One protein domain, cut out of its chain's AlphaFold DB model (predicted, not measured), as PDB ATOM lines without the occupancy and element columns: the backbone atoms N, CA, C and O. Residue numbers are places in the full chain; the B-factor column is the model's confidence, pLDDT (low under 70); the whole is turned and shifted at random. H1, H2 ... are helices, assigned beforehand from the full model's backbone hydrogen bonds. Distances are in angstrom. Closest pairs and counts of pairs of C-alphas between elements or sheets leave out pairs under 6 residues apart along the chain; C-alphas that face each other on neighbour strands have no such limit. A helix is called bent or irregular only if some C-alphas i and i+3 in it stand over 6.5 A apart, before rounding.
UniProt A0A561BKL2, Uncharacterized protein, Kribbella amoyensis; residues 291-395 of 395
ATOM      1  N   ARG A 291     215.284 204.115 120.484       87.56
ATOM      2  CA  ARG A 291     215.545 202.685 120.716       87.56
ATOM      3  C   ARG A 291     216.739 202.397 121.624       87.56
ATOM      4  O   ARG A 291     216.979 201.238 121.937       87.56
ATOM      5  N   SER A 292     217.473 203.414 122.078       88.50
ATOM      6  CA  SER A 292     218.465 203.238 123.146       88.50
ATOM      7  C   SER A 292     217.816 203.017 124.514       88.50
ATOM      8  O   SER A 292     218.510 202.618 125.446       88.50
ATOM      9  N   PHE A 293     216.512 203.303 124.642       90.75
ATOM     10  CA  PHE A 293     215.742 203.241 125.889       90.75
ATOM     11  C   PHE A 293     216.342 204.058 127.051       90.75
ATOM     12  O   PHE A 293     215.924 203.919 128.196       90.75
ATOM     13  N   GLU A 294     217.258 204.992 126.765       89.62
ATOM     14  CA  GLU A 294     217.877 205.892 127.757       89.62
ATOM     15  C   GLU A 294     216.875 206.873 128.394       89.62
ATOM     16  O   GLU A 294     217.207 207.591 129.334       89.62
ATOM     17  N   TRP A 295     215.649 206.924 127.872       90.19
ATOM     18  CA  TRP A 295     214.549 207.724 128.398       90.19
ATOM     19  C   TRP A 295     213.765 207.034 129.523       90.19
ATOM     20  O   TRP A 295     212.942 207.699 130.151       90.19
ATOM     21  N   LEU A 296     213.995 205.741 129.778       90.75
ATOM     22  CA  LEU A 296     213.335 205.007 130.858       90.75
ATOM     23  C   LEU A 296     213.775 205.519 132.233       90.75
ATOM     24  O   LEU A 296     214.947 205.832 132.457       90.75
ATOM     25  N   THR A 297     212.836 205.569 133.175       91.69
ATOM     26  CA  THR A 297     213.163 205.844 134.580       91.69
ATOM     27  C   THR A 297     213.774 204.609 135.251       91.69
ATOM     28  O   THR A 297     213.608 203.482 134.787       91.69
ATOM     29  N   GLU A 298     214.474 204.807 136.372       88.81
ATOM     30  CA  GLU A 298     215.041 203.698 137.155       88.81
ATOM     31  C   GLU A 298     213.949 202.726 137.640       88.81
ATOM     32  O   GLU A 298     214.133 201.516 137.583       88.81
ATOM     33  N   GLU A 299     212.776 203.248 138.009       85.88
ATOM     34  CA  GLU A 299     211.605 202.451 138.394       85.88
ATOM     35  C   GLU A 299     211.071 201.595 137.235       85.88
ATOM     36  O   GLU A 299     210.848 200.396 137.406       85.88
ATOM     37  N   GLN A 300     210.932 202.177 136.038       87.31
ATOM     38  CA  GLN A 300     210.505 201.445 134.839       87.31
ATOM     39  C   GLN A 300     211.519 200.367 134.450       87.31
ATOM     40  O   GLN A 300     211.131 199.261 134.085       87.31
ATOM     41  N   LEU A 301     212.819 200.658 134.565       89.62
ATOM     42  CA  LEU A 301     213.872 199.667 134.342       89.62
ATOM     43  C   LEU A 301     213.778 198.513 135.340       89.62
ATOM     44  O   LEU A 301     213.937 197.363 134.942       89.62
ATOM     45  N   THR A 302     213.507 198.781 136.619       87.06
ATOM     46  CA  THR A 302     213.293 197.722 137.615       87.06
ATOM     47  C   THR A 302     212.096 196.849 137.246       87.06
ATOM     48  O   THR A 302     212.256 195.634 137.179       87.06
ATOM     49  N   GLN A 303     210.948 197.445 136.911       82.00
ATOM     50  CA  GLN A 303     209.745 196.705 136.509       82.00
ATOM     51  C   GLN A 303     209.969 195.872 135.233       82.00
ATOM     52  O   GLN A 303     209.616 194.697 135.185       82.00
ATOM     53  N   LEU A 304     210.623 196.432 134.211       86.75
ATOM     54  CA  LEU A 304     210.953 195.707 132.976       86.75
ATOM     55  C   LEU A 304     211.970 194.579 133.214       86.75
ATOM     56  O   LEU A 304     211.882 193.522 132.591       86.75
ATOM     57  N   ASN A 305     212.916 194.765 134.137       86.12
ATOM     58  CA  ASN A 305     213.864 193.719 134.513       86.12
ATOM     59  C   ASN A 305     213.202 192.582 135.302       86.12
ATOM     60  O   ASN A 305     213.632 191.441 135.164       86.12
ATOM     61  N   GLU A 306     212.157 192.847 136.087       82.81
ATOM     62  CA  GLU A 306     211.357 191.789 136.724       82.81
ATOM     63  C   GLU A 306     210.625 190.933 135.678       82.81
ATOM     64  O   GLU A 306     210.525 189.715 135.824       82.81
ATOM     65  N   LEU A 307     210.218 191.533 134.553       76.12
ATOM     66  CA  LEU A 307     209.627 190.809 133.422       76.12
ATOM     67  C   LEU A 307     210.633 189.959 132.635       76.12
ATOM     68  O   LEU A 307     210.212 189.109 131.846       76.12
ATOM     69  N   TYR A 308     211.940 190.123 132.865       77.94
ATOM     70  CA  TYR A 308     212.977 189.350 132.178       77.94
ATOM     71  C   TYR A 308     212.820 187.837 132.397       77.94
ATOM     72  O   TYR A 308     213.042 187.050 131.477       77.94
ATOM     73  N   GLU A 309     212.388 187.413 133.592       63.66
ATOM     74  CA  GLU A 309     212.157 185.991 133.887       63.66
ATOM     75  C   GLU A 309     210.981 185.400 133.089       63.66
ATOM     76  O   GLU A 309     210.987 184.207 132.787       63.66
ATOM     77  N   ILE A 310     210.003 186.231 132.706       69.88
ATOM     78  CA  ILE A 310     208.770 185.816 132.022       69.88
ATOM     79  C   ILE A 310     208.910 185.942 130.499       69.88
ATOM     80  O   ILE A 310     208.452 185.077 129.753       69.88
ATOM     81  N   ARG A 311     209.531 187.025 130.021       67.25
ATOM     82  CA  ARG A 311     209.532 187.426 128.604       67.25
ATOM     83  C   ARG A 311     210.909 187.360 127.935       67.25
ATOM     84  O   ARG A 311     210.992 187.519 126.720       67.25
ATOM     85  N   GLY A 312     211.977 187.074 128.681       79.06
ATOM     86  CA  GLY A 312     213.345 187.092 128.162       79.06
ATOM     87  C   GLY A 312     213.886 188.516 128.012       79.06
ATOM     88  O   GLY A 312     213.608 189.375 128.843       79.06
ATOM     89  N   ASP A 313     214.689 188.777 126.976       85.44
ATOM     90  CA  ASP A 313     215.258 190.112 126.750       85.44
ATOM     91  C   ASP A 313     214.158 191.122 126.397       85.44
ATOM     92  O   ASP A 313     213.628 191.138 125.284       85.44
ATOM     93  N   TRP A 314     213.804 191.963 127.369       88.75
ATOM     94  CA  TRP A 314     212.713 192.918 127.232       88.75
ATOM     95  C   TRP A 314     213.022 194.024 126.219       88.75
ATOM     96  O   TRP A 314     212.082 194.662 125.761       88.75
ATOM     97  N   HIS A 315     214.284 194.264 125.837       87.81
ATOM     98  CA  HIS A 315     214.631 195.362 124.924       87.81
ATOM     99  C   HIS A 315     214.037 195.152 123.528       87.81
ATOM    100  O   HIS A 315     213.403 196.057 122.983       87.81
ATOM    101  N   ASP A 316     214.216 193.954 122.965       85.69
ATOM    102  CA  ASP A 316     213.683 193.609 121.643       85.69
ATOM    103  C   ASP A 316     212.151 193.535 121.688       85.69
ATOM    104  O   ASP A 316     211.473 194.113 120.839       85.69
ATOM    105  N   TRP A 317     211.599 192.908 122.733       88.12
ATOM    106  CA  TRP A 317     210.151 192.805 122.924       88.12
ATOM    107  C   TRP A 317     209.480 194.173 123.088       88.12
ATOM    108  O   TRP A 317     208.489 194.447 122.419       88.12
ATOM    109  N   LEU A 318     210.019 195.057 123.933       88.62
ATOM    110  CA  LEU A 318     209.463 196.393 124.145       88.62
ATOM    111  C   LEU A 318     209.544 197.216 122.857       88.62
ATOM    112  O   LEU A 318     208.623 197.970 122.556       88.62
ATOM    113  N   GLY A 319     210.617 197.052 122.077       89.25
ATOM    114  CA  GLY A 319     210.750 197.665 120.757       89.25
ATOM    115  C   GLY A 319     209.656 197.215 119.788       89.25
ATOM    116  O   GLY A 319     208.991 198.063 119.189       89.25
ATOM    117  N   ASP A 320     209.433 195.905 119.674       86.62
ATOM    118  CA  ASP A 320     208.377 195.328 118.834       86.62
ATOM    119  C   ASP A 320     206.976 195.746 119.313       86.62
ATOM    120  O   ASP A 320     206.093 196.053 118.507       86.62
ATOM    121  N   GLU A 321     206.777 195.819 120.626       85.50
ATOM    122  CA  GLU A 321     205.508 196.194 121.238       85.50
ATOM    123  C   GLU A 321     205.170 197.670 121.019       85.50
ATOM    124  O   GLU A 321     204.033 198.015 120.678       85.50
ATOM    125  N   LEU A 322     206.170 198.545 121.145       88.25
ATOM    126  CA  LEU A 322     206.058 199.962 120.814       88.25
ATOM    127  C   LEU A 322     205.805 200.161 119.316       88.25
ATOM    128  O   LEU A 322     204.912 200.926 118.951       88.25
ATOM    129  N   ASP A 323     206.520 199.443 118.444       89.69
ATOM    130  CA  ASP A 323     206.297 199.483 116.993       89.69
ATOM    131  C   ASP A 323     204.868 199.026 116.628       89.69
ATOM    132  O   ASP A 323     204.259 199.573 115.704       89.69
ATOM    133  N   ARG A 324     204.313 198.055 117.365       84.31
ATOM    134  CA  ARG A 324     202.965 197.512 117.157       84.31
ATOM    135  C   ARG A 324     201.859 198.439 117.654       84.31
ATOM    136  O   ARG A 324     200.915 198.699 116.909       84.31
ATOM    137  N   ARG A 325     201.936 198.895 118.909       81.19
ATOM    138  CA  ARG A 325     200.856 199.664 119.556       81.19
ATOM    139  C   ARG A 325     200.935 201.154 119.288       81.19
ATOM    140  O   ARG A 325     199.902 201.815 119.243       81.19
ATOM    141  N   ARG A 326     202.142 201.689 119.110       86.00
ATOM    142  CA  ARG A 326     202.358 203.125 118.952       86.00
ATOM    143  C   ARG A 326     203.400 203.423 117.872       86.00
ATOM    144  O   ARG A 326     204.482 203.895 118.191       86.00
ATOM    145  N   PRO A 327     203.100 203.204 116.577       89.19
ATOM    146  CA  PRO A 327     204.085 203.319 115.492       89.19
ATOM    147  C   PRO A 327     204.778 204.692 115.369       89.19
ATOM    148  O   PRO A 327     205.818 204.812 114.721       89.19
ATOM    149  N   ASP A 328     204.200 205.745 115.952       89.00
ATOM    150  CA  ASP A 328     204.742 207.106 116.007       89.00
ATOM    151  C   ASP A 328     205.716 207.344 117.175       89.00
ATOM    152  O   ASP A 328     206.347 208.405 117.230       89.00
ATOM    153  N   TRP A 329     205.899 206.366 118.068       90.19
ATOM    154  CA  TRP A 329     206.755 206.459 119.253       90.19
ATOM    155  C   TRP A 329     208.183 206.967 118.996       90.19
ATOM    156  O   TRP A 329     208.662 207.748 119.821       90.19
ATOM    157  N   PRO A 330     208.860 206.679 117.856       92.12
ATOM    158  CA  PRO A 330     210.209 207.191 117.620       92.12
ATOM    159  C   PRO A 330     210.255 208.714 117.426       92.12
ATOM    160  O   PRO A 330     211.328 209.311 117.390       92.12
ATOM    161  N   THR A 331     209.095 209.349 117.241       89.25
ATOM    162  CA  THR A 331     208.965 210.800 117.057       89.25
ATOM    163  C   THR A 331     208.481 211.525 118.311       89.25
ATOM    164  O   THR A 331     208.449 212.759 118.328       89.25
ATOM    165  N   LEU A 332     208.118 210.784 119.361       86.38
ATOM    166  CA  LEU A 332     207.620 211.354 120.603       86.38
ATOM    167  C   LEU A 332     208.769 211.854 121.486       86.38
ATOM    168  O   LEU A 332     209.847 211.258 121.516       86.38
ATOM    169  N   PRO A 333     208.559 212.947 122.239       89.56
ATOM    170  CA  PRO A 333     209.539 213.385 123.218       89.56
ATOM    171  C   PRO A 333     209.628 212.370 124.377       89.56
ATOM    172  O   PRO A 333     208.599 211.813 124.765       89.56
ATOM    173  N   PRO A 334     210.807 212.201 125.009       87.44
ATOM    174  CA  PRO A 334     211.020 211.266 126.121       87.44
ATOM    175  C   PRO A 334     209.950 211.316 127.219       87.44
ATOM    176  O   PRO A 334     209.453 210.281 127.645       87.44
ATOM    177  N   GLY A 335     209.514 212.512 127.631       83.00
ATOM    178  CA  GLY A 335     208.483 212.657 128.665       83.00
ATOM    179  C   GLY A 335     207.111 212.088 128.278       83.00
ATOM    180  O   GLY A 335     206.388 211.611 129.146       83.00
ATOM    181  N   ALA A 336     206.759 212.095 126.988       85.12
ATOM    182  CA  ALA A 336     205.517 211.487 126.505       85.12
ATOM    183  C   ALA A 336     205.615 209.954 126.452       85.12
ATOM    184  O   ALA A 336     204.622 209.279 126.709       85.12
ATOM    185  N   LEU A 337     206.806 209.420 126.160       87.69
ATOM    186  CA  LEU A 337     207.079 207.981 126.207       87.69
ATOM    187  C   LEU A 337     207.040 207.451 127.646       87.69
ATOM    188  O   LEU A 337     206.405 206.432 127.890       87.69
ATOM    189  N   VAL A 338     207.627 208.180 128.604       88.38
ATOM    190  CA  VAL A 338     207.582 207.823 130.035       88.38
ATOM    191  C   VAL A 338     206.150 207.812 130.565       88.38
ATOM    192  O   VAL A 338     205.764 206.848 131.219       88.38
ATOM    193  N   ALA A 339     205.365 208.859 130.282       83.69
ATOM    194  CA  ALA A 339     203.978 208.941 130.735       83.69
ATOM    195  C   ALA A 339     203.135 207.790 130.173       83.69
ATOM    196  O   ALA A 339     202.470 207.096 130.931       83.69
ATOM    197  N   TRP A 340     203.247 207.532 128.867       86.56
ATOM    198  CA  TRP A 340     202.551 206.414 128.239       86.56
ATOM    199  C   TRP A 340     202.963 205.071 128.833       86.56
ATOM    200  O   TRP A 340     202.100 204.266 129.157       86.56
ATOM    201  N   LEU A 341     204.269 204.836 129.012       87.06
ATOM    202  CA  LEU A 341     204.749 203.576 129.565       87.06
ATOM    203  C   LEU A 341     204.254 203.372 131.001       87.06
ATOM    204  O   LEU A 341     203.884 202.258 131.327       87.06
ATOM    205  N   ASN A 342     204.158 204.413 131.832       84.56
ATOM    206  CA  ASN A 342     203.568 204.292 133.173       84.56
ATOM    207  C   ASN A 342     202.105 203.836 133.140       84.56
ATOM    208  O   ASN A 342     201.700 203.047 133.991       84.56
ATOM    209  N   ASP A 343     201.335 204.294 132.153       79.56
ATOM    210  CA  ASP A 343     199.928 203.913 132.011       79.56
ATOM    211  C   ASP A 343     199.775 202.455 131.545       79.56
ATOM    212  O   ASP A 343     198.803 201.788 131.901       79.56
ATOM    213  N   VAL A 344     200.735 201.934 130.767       80.81
ATOM    214  CA  VAL A 344     200.622 200.597 130.161       80.81
ATOM    215  C   VAL A 344     201.522 199.527 130.775       80.81
ATOM    216  O   VAL A 344     201.239 198.353 130.577       80.81
ATOM    217  N   ILE A 345     202.578 199.855 131.524       80.12
ATOM    218  CA  ILE A 345     203.563 198.870 132.013       80.12
ATOM    219  C   ILE A 345     202.926 197.814 132.922       80.12
ATOM    220  O   ILE A 345     203.255 196.635 132.809       80.12
ATOM    221  N   GLY A 346     201.930 198.203 133.726       72.12
ATOM    222  CA  GLY A 346     201.132 197.268 134.524       72.12
ATOM    223  C   GLY A 346     200.273 196.322 133.678       72.12
ATOM    224  O   GLY A 346     200.062 195.178 134.063       72.12
ATOM    225  N   LEU A 347     199.830 196.764 132.496       69.25
ATOM    226  CA  LEU A 347     199.097 195.939 131.530       69.25
ATOM    227  C   LEU A 347     200.040 195.066 130.690       69.25
ATOM    228  O   LEU A 347     199.679 193.962 130.302       69.25
ATOM    229  N   LEU A 348     201.252 195.547 130.416       68.00
ATOM    230  CA  LEU A 348     202.288 194.823 129.679       68.00
ATOM    231  C   LEU A 348     202.945 193.711 130.516       68.00
ATOM    232  O   LEU A 348     203.462 192.746 129.954       68.00
ATOM    233  N   ALA A 349     202.895 193.829 131.845       64.38
ATOM    234  CA  ALA A 349     203.315 192.794 132.785       64.38
ATOM    235  C   ALA A 349     202.399 191.555 132.783       64.38
ATOM    236  O   ALA A 349     202.768 190.514 133.327       64.38
ATOM    237  N   LEU A 350     201.219 191.649 132.164       60.00
ATOM    238  CA  LEU A 350     200.280 190.540 132.069       60.00
ATOM    239  C   LEU A 350     200.733 189.551 130.973       60.00
ATOM    240  O   LEU A 350     201.205 189.963 129.903       60.00
ATOM    241  N   PRO A 351     200.661 188.230 131.219       56.59
ATOM    242  CA  PRO A 351     201.004 187.229 130.216       56.59
ATOM    243  C   PRO A 351     200.048 187.320 129.014       56.59
ATOM    244  O   PRO A 351     198.863 187.580 129.163       56.59
ATOM    245  N   GLU A 352     200.571 187.120 127.802       56.81
ATOM    246  CA  GLU A 352     199.792 187.151 126.547       56.81
ATOM    247  C   GLU A 352     198.996 185.854 126.302       56.81
ATOM    248  O   GLU A 352     198.378 185.705 125.250       56.81
ATOM    249  N   SER A 353     199.042 184.894 127.229       51.31
ATOM    250  CA  SER A 353     198.374 183.597 127.112       51.31
ATOM    251  C   SER A 353     196.894 183.665 127.490       51.31
ATOM    252  O   SER A 353     196.429 184.626 128.106       51.31
ATOM    253  N   ASP A 354     196.176 182.584 127.168       50.75
ATOM    254  CA  ASP A 354     194.824 182.272 127.652       50.75
ATOM    255  C   ASP A 354     194.671 182.479 129.180       50.75
ATOM    256  O   ASP A 354     193.575 182.754 129.651       50.75
ATOM    257  N   ASP A 355     195.777 182.501 129.936       50.22
ATOM    258  CA  ASP A 355     195.827 182.844 131.362       50.22
ATOM    259  C   ASP A 355     195.376 184.284 131.684       50.22
ATOM    260  O   ASP A 355     194.918 184.533 132.795       50.22
ATOM    261  N   PHE A 356     195.487 185.256 130.764       59.38
ATOM    262  CA  PHE A 356     194.903 186.595 130.965       59.38
ATOM    263  C   PHE A 356     193.386 186.557 130.821       59.38
ATOM    264  O   PHE A 356     192.689 187.194 131.607       59.38
ATOM    265  N   LEU A 357     192.872 185.790 129.855       52.94
ATOM    266  CA  LEU A 357     191.439 185.532 129.761       52.94
ATOM    267  C   LEU A 357     190.966 184.800 131.013       52.94
ATOM    268  O   LEU A 357     189.988 185.243 131.586       52.94
ATOM    269  N   ASP A 358     191.688 183.799 131.512       55.00
ATOM    270  CA  ASP A 358     191.329 183.092 132.746       55.00
ATOM    271  C   ASP A 358     191.487 183.958 134.008       55.00
ATOM    272  O   ASP A 358     190.705 183.824 134.942       55.00
ATOM    273  N   ALA A 359     192.441 184.891 134.055       57.50
ATOM    274  CA  ALA A 359     192.596 185.827 135.172       57.50
ATOM    275  C   ALA A 359     191.530 186.933 135.156       57.50
ATOM    276  O   ALA A 359     191.016 187.309 136.207       57.50
ATOM    277  N   VAL A 360     191.175 187.444 133.973       56.44
ATOM    278  CA  VAL A 360     190.067 188.388 133.798       56.44
ATOM    279  C   VAL A 360     188.741 187.682 134.048       56.44
ATOM    280  O   VAL A 360     187.930 188.212 134.791       56.44
ATOM    281  N   LEU A 361     188.530 186.475 133.521       57.56
ATOM    282  CA  LEU A 361     187.356 185.650 133.809       57.56
ATOM    283  C   LEU A 361     187.293 185.290 135.294       57.56
ATOM    284  O   LEU A 361     186.231 185.423 135.878       57.56
ATOM    285  N   GLY A 362     188.412 184.962 135.937       63.16
ATOM    286  CA  GLY A 362     188.481 184.694 137.376       63.16
ATOM    287  C   GLY A 362     188.241 185.933 138.249       63.16
ATOM    288  O   GLY A 362     187.728 185.811 139.359       63.16
ATOM    289  N   ALA A 363     188.574 187.132 137.763       55.50
ATOM    290  CA  ALA A 363     188.221 188.396 138.413       55.50
ATOM    291  C   ALA A 363     186.751 188.778 138.167       55.50
ATOM    292  O   ALA A 363     186.092 189.284 139.071       55.50
ATOM    293  N   LEU A 364     186.224 188.498 136.970       54.03
ATOM    294  CA  LEU A 364     184.814 188.678 136.615       54.03
ATOM    295  C   LEU A 364     183.917 187.680 137.361       54.03
ATOM    296  O   LEU A 364     182.821 188.048 137.753       54.03
ATOM    297  N   GLU A 365     184.391 186.460 137.625       57.56
ATOM    298  CA  GLU A 365     183.697 185.436 138.419       57.56
ATOM    299  C   GLU A 365     183.470 185.855 139.880       57.56
ATOM    300  O   GLU A 365     182.606 185.298 140.554       57.56
ATOM    301  N   GLN A 366     184.219 186.842 140.378       63.50
ATOM    302  CA  GLN A 366     184.058 187.384 141.730       63.50
ATOM    303  C   GLN A 366     183.056 188.545 141.804       63.50
ATOM    304  O   GLN A 366     182.739 188.996 142.905       63.50
ATOM    305  N   ASP A 367     182.547 189.019 140.663       65.12
ATOM    306  CA  ASP A 367     181.594 190.124 140.563       65.12
ATOM    307  C   ASP A 367     180.309 189.650 139.860       65.12
ATOM    308  O   ASP A 367     180.257 189.457 138.644       65.12
ATOM    309  N   GLU A 368     179.255 189.438 140.652       63.75
ATOM    310  CA  GLU A 368     177.972 188.870 140.214       63.75
ATOM    311  C   GLU A 368     177.285 189.716 139.122       63.75
ATOM    312  O   GLU A 368     176.656 189.170 138.212       63.75
ATOM    313  N   GLU A 369     177.461 191.043 139.148       62.44
ATOM    314  CA  GLU A 369     176.873 191.959 138.162       62.44
ATOM    315  C   GLU A 369     177.613 191.863 136.817       62.44
ATOM    316  O   GLU A 369     177.000 191.878 135.744       62.44
ATOM    317  N   MET A 370     178.934 191.674 136.865       58.59
ATOM    318  CA  MET A 370     179.759 191.440 135.679       58.59
ATOM    319  C   MET A 370     179.601 190.022 135.115       58.59
ATOM    320  O   MET A 370     179.666 189.857 133.896       58.59
ATOM    321  N   LEU A 371     179.328 189.020 135.954       64.94
ATOM    322  CA  LEU A 371     178.959 187.663 135.537       64.94
ATOM    323  C   LEU A 371     177.636 187.639 134.766       64.94
ATOM    324  O   LEU A 371     177.558 187.006 133.710       64.94
ATOM    325  N   GLU A 372     176.607 188.352 135.237       70.38
ATOM    326  CA  GLU A 372     175.347 188.497 134.496       70.38
ATOM    327  C   GLU A 372     175.561 189.205 133.149       70.38
ATOM    328  O   GLU A 372     174.979 188.812 132.130       70.38
ATOM    329  N   LEU A 373     176.435 190.217 133.118       66.12
ATOM    330  CA  LEU A 373     176.780 190.936 131.894       66.12
ATOM    331  C   LEU A 373     177.571 190.054 130.915       66.12
ATOM    332  O   LEU A 373     177.251 190.024 129.726       66.12
ATOM    333  N   ALA A 374     178.550 189.293 131.403       64.50
ATOM    334  CA  ALA A 374     179.359 188.375 130.608       64.50
ATOM    335  C   ALA A 374     178.523 187.205 130.065       64.50
ATOM    336  O   ALA A 374     178.647 186.860 128.893       64.50
ATOM    337  N   ALA A 375     177.599 186.659 130.862       73.38
ATOM    338  CA  ALA A 375     176.665 185.617 130.431       73.38
ATOM    339  C   ALA A 375     175.681 186.097 129.347       73.38
ATOM    340  O   ALA A 375     175.097 185.282 128.627       73.38
ATOM    341  N   SER A 376     175.491 187.415 129.218       77.06
ATOM    342  CA  SER A 376     174.658 188.017 128.172       77.06
ATOM    343  C   SER A 376     175.375 188.179 126.825       77.06
ATOM    344  O   SER A 376     174.706 188.420 125.815       77.06
ATOM    345  N   LEU A 377     176.702 188.018 126.794       75.06
ATOM    346  CA  LEU A 377     177.542 188.167 125.607       75.06
ATOM    347  C   LEU A 377     178.022 186.797 125.119       75.06
ATOM    348  O   LEU A 377     178.418 185.930 125.895       75.06
ATOM    349  N   SER A 378     178.014 186.588 123.805       80.25
ATOM    350  CA  SER A 378     178.708 185.437 123.223       80.25
ATOM    351  C   SER A 378     180.234 185.596 123.355       80.25
ATOM    352  O   SER A 378     180.721 186.724 123.439       80.25
ATOM    353  N   PRO A 379     181.018 184.499 123.325       67.25
ATOM    354  CA  PRO A 379     182.482 184.575 123.405       67.25
ATOM    355  C   PRO A 379     183.109 185.522 122.369       67.25
ATOM    356  O   PRO A 379     184.049 186.247 122.683       67.25
ATOM    357  N   ASP A 380     182.544 185.570 121.159       68.75
ATOM    358  CA  ASP A 380     182.998 186.469 120.093       68.75
ATOM    359  C   ASP A 380     182.684 187.946 120.408       68.75
ATOM    360  O   ASP A 380     183.482 188.831 120.107       68.75
ATOM    361  N   GLU A 381     181.543 188.234 121.047       67.38
ATOM    362  CA  GLU A 381     181.169 189.591 121.471       67.38
ATOM    363  C   GLU A 381     182.000 190.061 122.669       67.38
ATOM    364  O   GLU A 381     182.397 191.223 122.714       67.38
ATOM    365  N   LEU A 382     182.315 189.165 123.607       70.88
ATOM    366  CA  LEU A 382     183.193 189.466 124.736       70.88
ATOM    367  C   LEU A 382     184.619 189.780 124.257       70.88
ATOM    368  O   LEU A 382     185.203 190.776 124.682       70.88
ATOM    369  N   ALA A 383     185.148 188.985 123.321       67.56
ATOM    370  CA  ALA A 383     186.441 189.249 122.693       67.56
ATOM    371  C   ALA A 383     186.456 190.603 121.962       67.56
ATOM    372  O   ALA A 383     187.423 191.351 122.081       67.56
ATOM    373  N   GLN A 384     185.368 190.955 121.267       69.25
ATOM    374  CA  GLN A 384     185.214 192.247 120.590       69.25
ATOM    375  C   GLN A 384     185.182 193.425 121.583       69.25
ATOM    376  O   GLN A 384     185.829 194.439 121.342       69.25
ATOM    377  N   VAL A 385     184.468 193.296 122.709       70.94
ATOM    378  CA  VAL A 385     184.406 194.334 123.757       70.94
ATOM    379  C   VAL A 385     185.771 194.533 124.415       70.94
ATOM    380  O   VAL A 385     186.178 195.672 124.645       70.94
ATOM    381  N   LEU A 386     186.500 193.448 124.686       69.88
ATOM    382  CA  LEU A 386     187.860 193.521 125.218       69.88
ATOM    383  C   LEU A 386     188.816 194.192 124.222       69.88
ATOM    384  O   LEU A 386     189.588 195.063 124.622       69.88
ATOM    385  N   ASP A 387     188.728 193.855 122.934       65.31
ATOM    386  CA  ASP A 387     189.541 194.471 121.879       65.31
ATOM    387  C   ASP A 387     189.228 195.972 121.713       65.31
ATOM    388  O   ASP A 387     190.140 196.790 121.580       65.31
ATOM    389  N   ASP A 388     187.956 196.371 121.829       66.38
ATOM    390  CA  ASP A 388     187.524 197.774 121.783       66.38
ATOM    391  C   ASP A 388     188.005 198.574 123.010       66.38
ATOM    392  O   ASP A 388     188.458 199.715 122.870       66.38
ATOM    393  N   VAL A 389     187.957 197.994 124.215       64.44
ATOM    394  CA  VAL A 389     188.472 198.626 125.444       64.44
ATOM    395  C   VAL A 389     189.989 198.788 125.367       64.44
ATOM    396  O   VAL A 389     190.502 199.882 125.611       64.44
ATOM    397  N   LEU A 390     190.710 197.743 124.955       59.00
ATOM    398  CA  LEU A 390     192.162 197.788 124.780       59.00
ATOM    399  C   LEU A 390     192.574 198.784 123.687       59.00
ATOM    400  O   LEU A 390     193.541 199.525 123.865       59.00
ATOM    401  N   SER A 391     191.809 198.869 122.596       60.12
ATOM    402  CA  SER A 391     192.021 199.848 121.523       60.12
ATOM    403  C   SER A 391     191.731 201.285 121.966       60.12
ATOM    404  O   SER A 391     192.400 202.210 121.514       60.12
ATOM    405  N   THR A 392     190.765 201.486 122.868       57.06
ATOM    406  CA  THR A 392     190.421 202.808 123.419       57.06
ATOM    407  C   THR A 392     191.460 203.297 124.427       57.06
ATOM    408  O   THR A 392     191.701 204.494 124.514       57.06
ATOM    409  N   ILE A 393     192.101 202.387 125.164       48.72
ATOM    410  CA  ILE A 393     193.214 202.706 126.073       48.72
ATOM    411  C   ILE A 393     194.511 202.981 125.284       48.72
ATOM    412  O   ILE A 393     195.364 203.741 125.737       48.72
ATOM    413  N   ALA A 394     194.666 202.382 124.099       47.03
ATOM    414  CA  ALA A 394     195.837 202.558 123.239       47.03
ATOM    415  C   ALA A 394     195.815 203.830 122.360       47.03
ATOM    416  O   ALA A 394     196.863 204.190 121.815       47.03
ATOM    417  N   ALA A 395     194.659 204.485 122.201       50.00
ATOM    418  CA  ALA A 395     194.456 205.693 121.389       50.00
ATOM    419  C   ALA A 395     194.551 206.978 122.223       50.00
ATOM    420  O   ALA A 395     195.150 207.960 121.715       50.00
TER     421      ALA A 395
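What this domain is: This is residues 291 to 395 of the 395 residues of an uncharacterized protein of Kribbella amoyensis (UniProt A0A561BKL2). The longest helix, H7, forms one side of a loose, open frame: it runs back from H6 at the far tip toward a loose group of H1 to H4 at the other end. H5 makes the other side, leading from the end of H4 out to H6, with an empty space between H5 and H7. The printed part has 105 residues with seven named helices, H1 to H7 in chain order, no named strand, and the class all helix. It is loose, with a radius of gyration of the C-alphas of 16.2 A, and elongated, spanning 46 by 28 by 19 A.

Where its parts are: H7, residues 379 to 394, is 22.4 A long, from C-alpha 379 at (182.482, 184.575, 123.405) to C-alpha 394 at (195.837, 202.558, 123.239). H6 is residues 368 to 375 and H5 residues 354 to 364, 14.9 A. H4, residues 334 to 348, is 19.0 A long and irregular: C-alphas 343 and 346 are 7.2 A apart. H3 is residues 314 to 325, 15.7 A, and H2 residues 308 to 311. H1, residues 298 to 306, begins at (215.041, 203.698, 137.155).

How they stand to each other: H7 and H4 are near each other, with 6 pairs of C-alphas within 10 A. H7 is close to but not clearly touching H3, about perpendicular at 80 degrees; the closest C-alphas, of Arg 325 and Ala 394, are 6.9 A apart. H6 and H7 are close but not clearly touching, the closest C-alphas those of Ala 374 and Leu 382 at 7.1 A. H5 and H6 are likewise close, with Leu 364 and Met 370 the closest C-alphas at 5.8 A, at a steep tilt of 46 degrees, opposite ways. H5 and H7 are apart. H4, with residues 342 to 345 alone, only just touches H1, with 3 pairs of C-alphas within 8 A; the closest, Gln 300 and Asn 342, are 7.7 A apart. H2 is close to but not clearly touching H3, at 6.1 A between the C-alphas of Tyr 308 and Trp 314. Every O i to N i+4 pair is within hydrogen-bond range in H1, H3, H5, H6 and H7, and 9 of 11 in H4; H2 is too short for one.

The domain as a whole: The two C-alphas farthest apart, of Ser 292 and Glu 372, are 47.0 A apart. The printed part has no cut and ends at the chain's last residue, and no link between its helices is long. Mean pLDDT of the printed part is 74.5; 45 residues are under 70, among them residues 347 to 371 and 386 to 395.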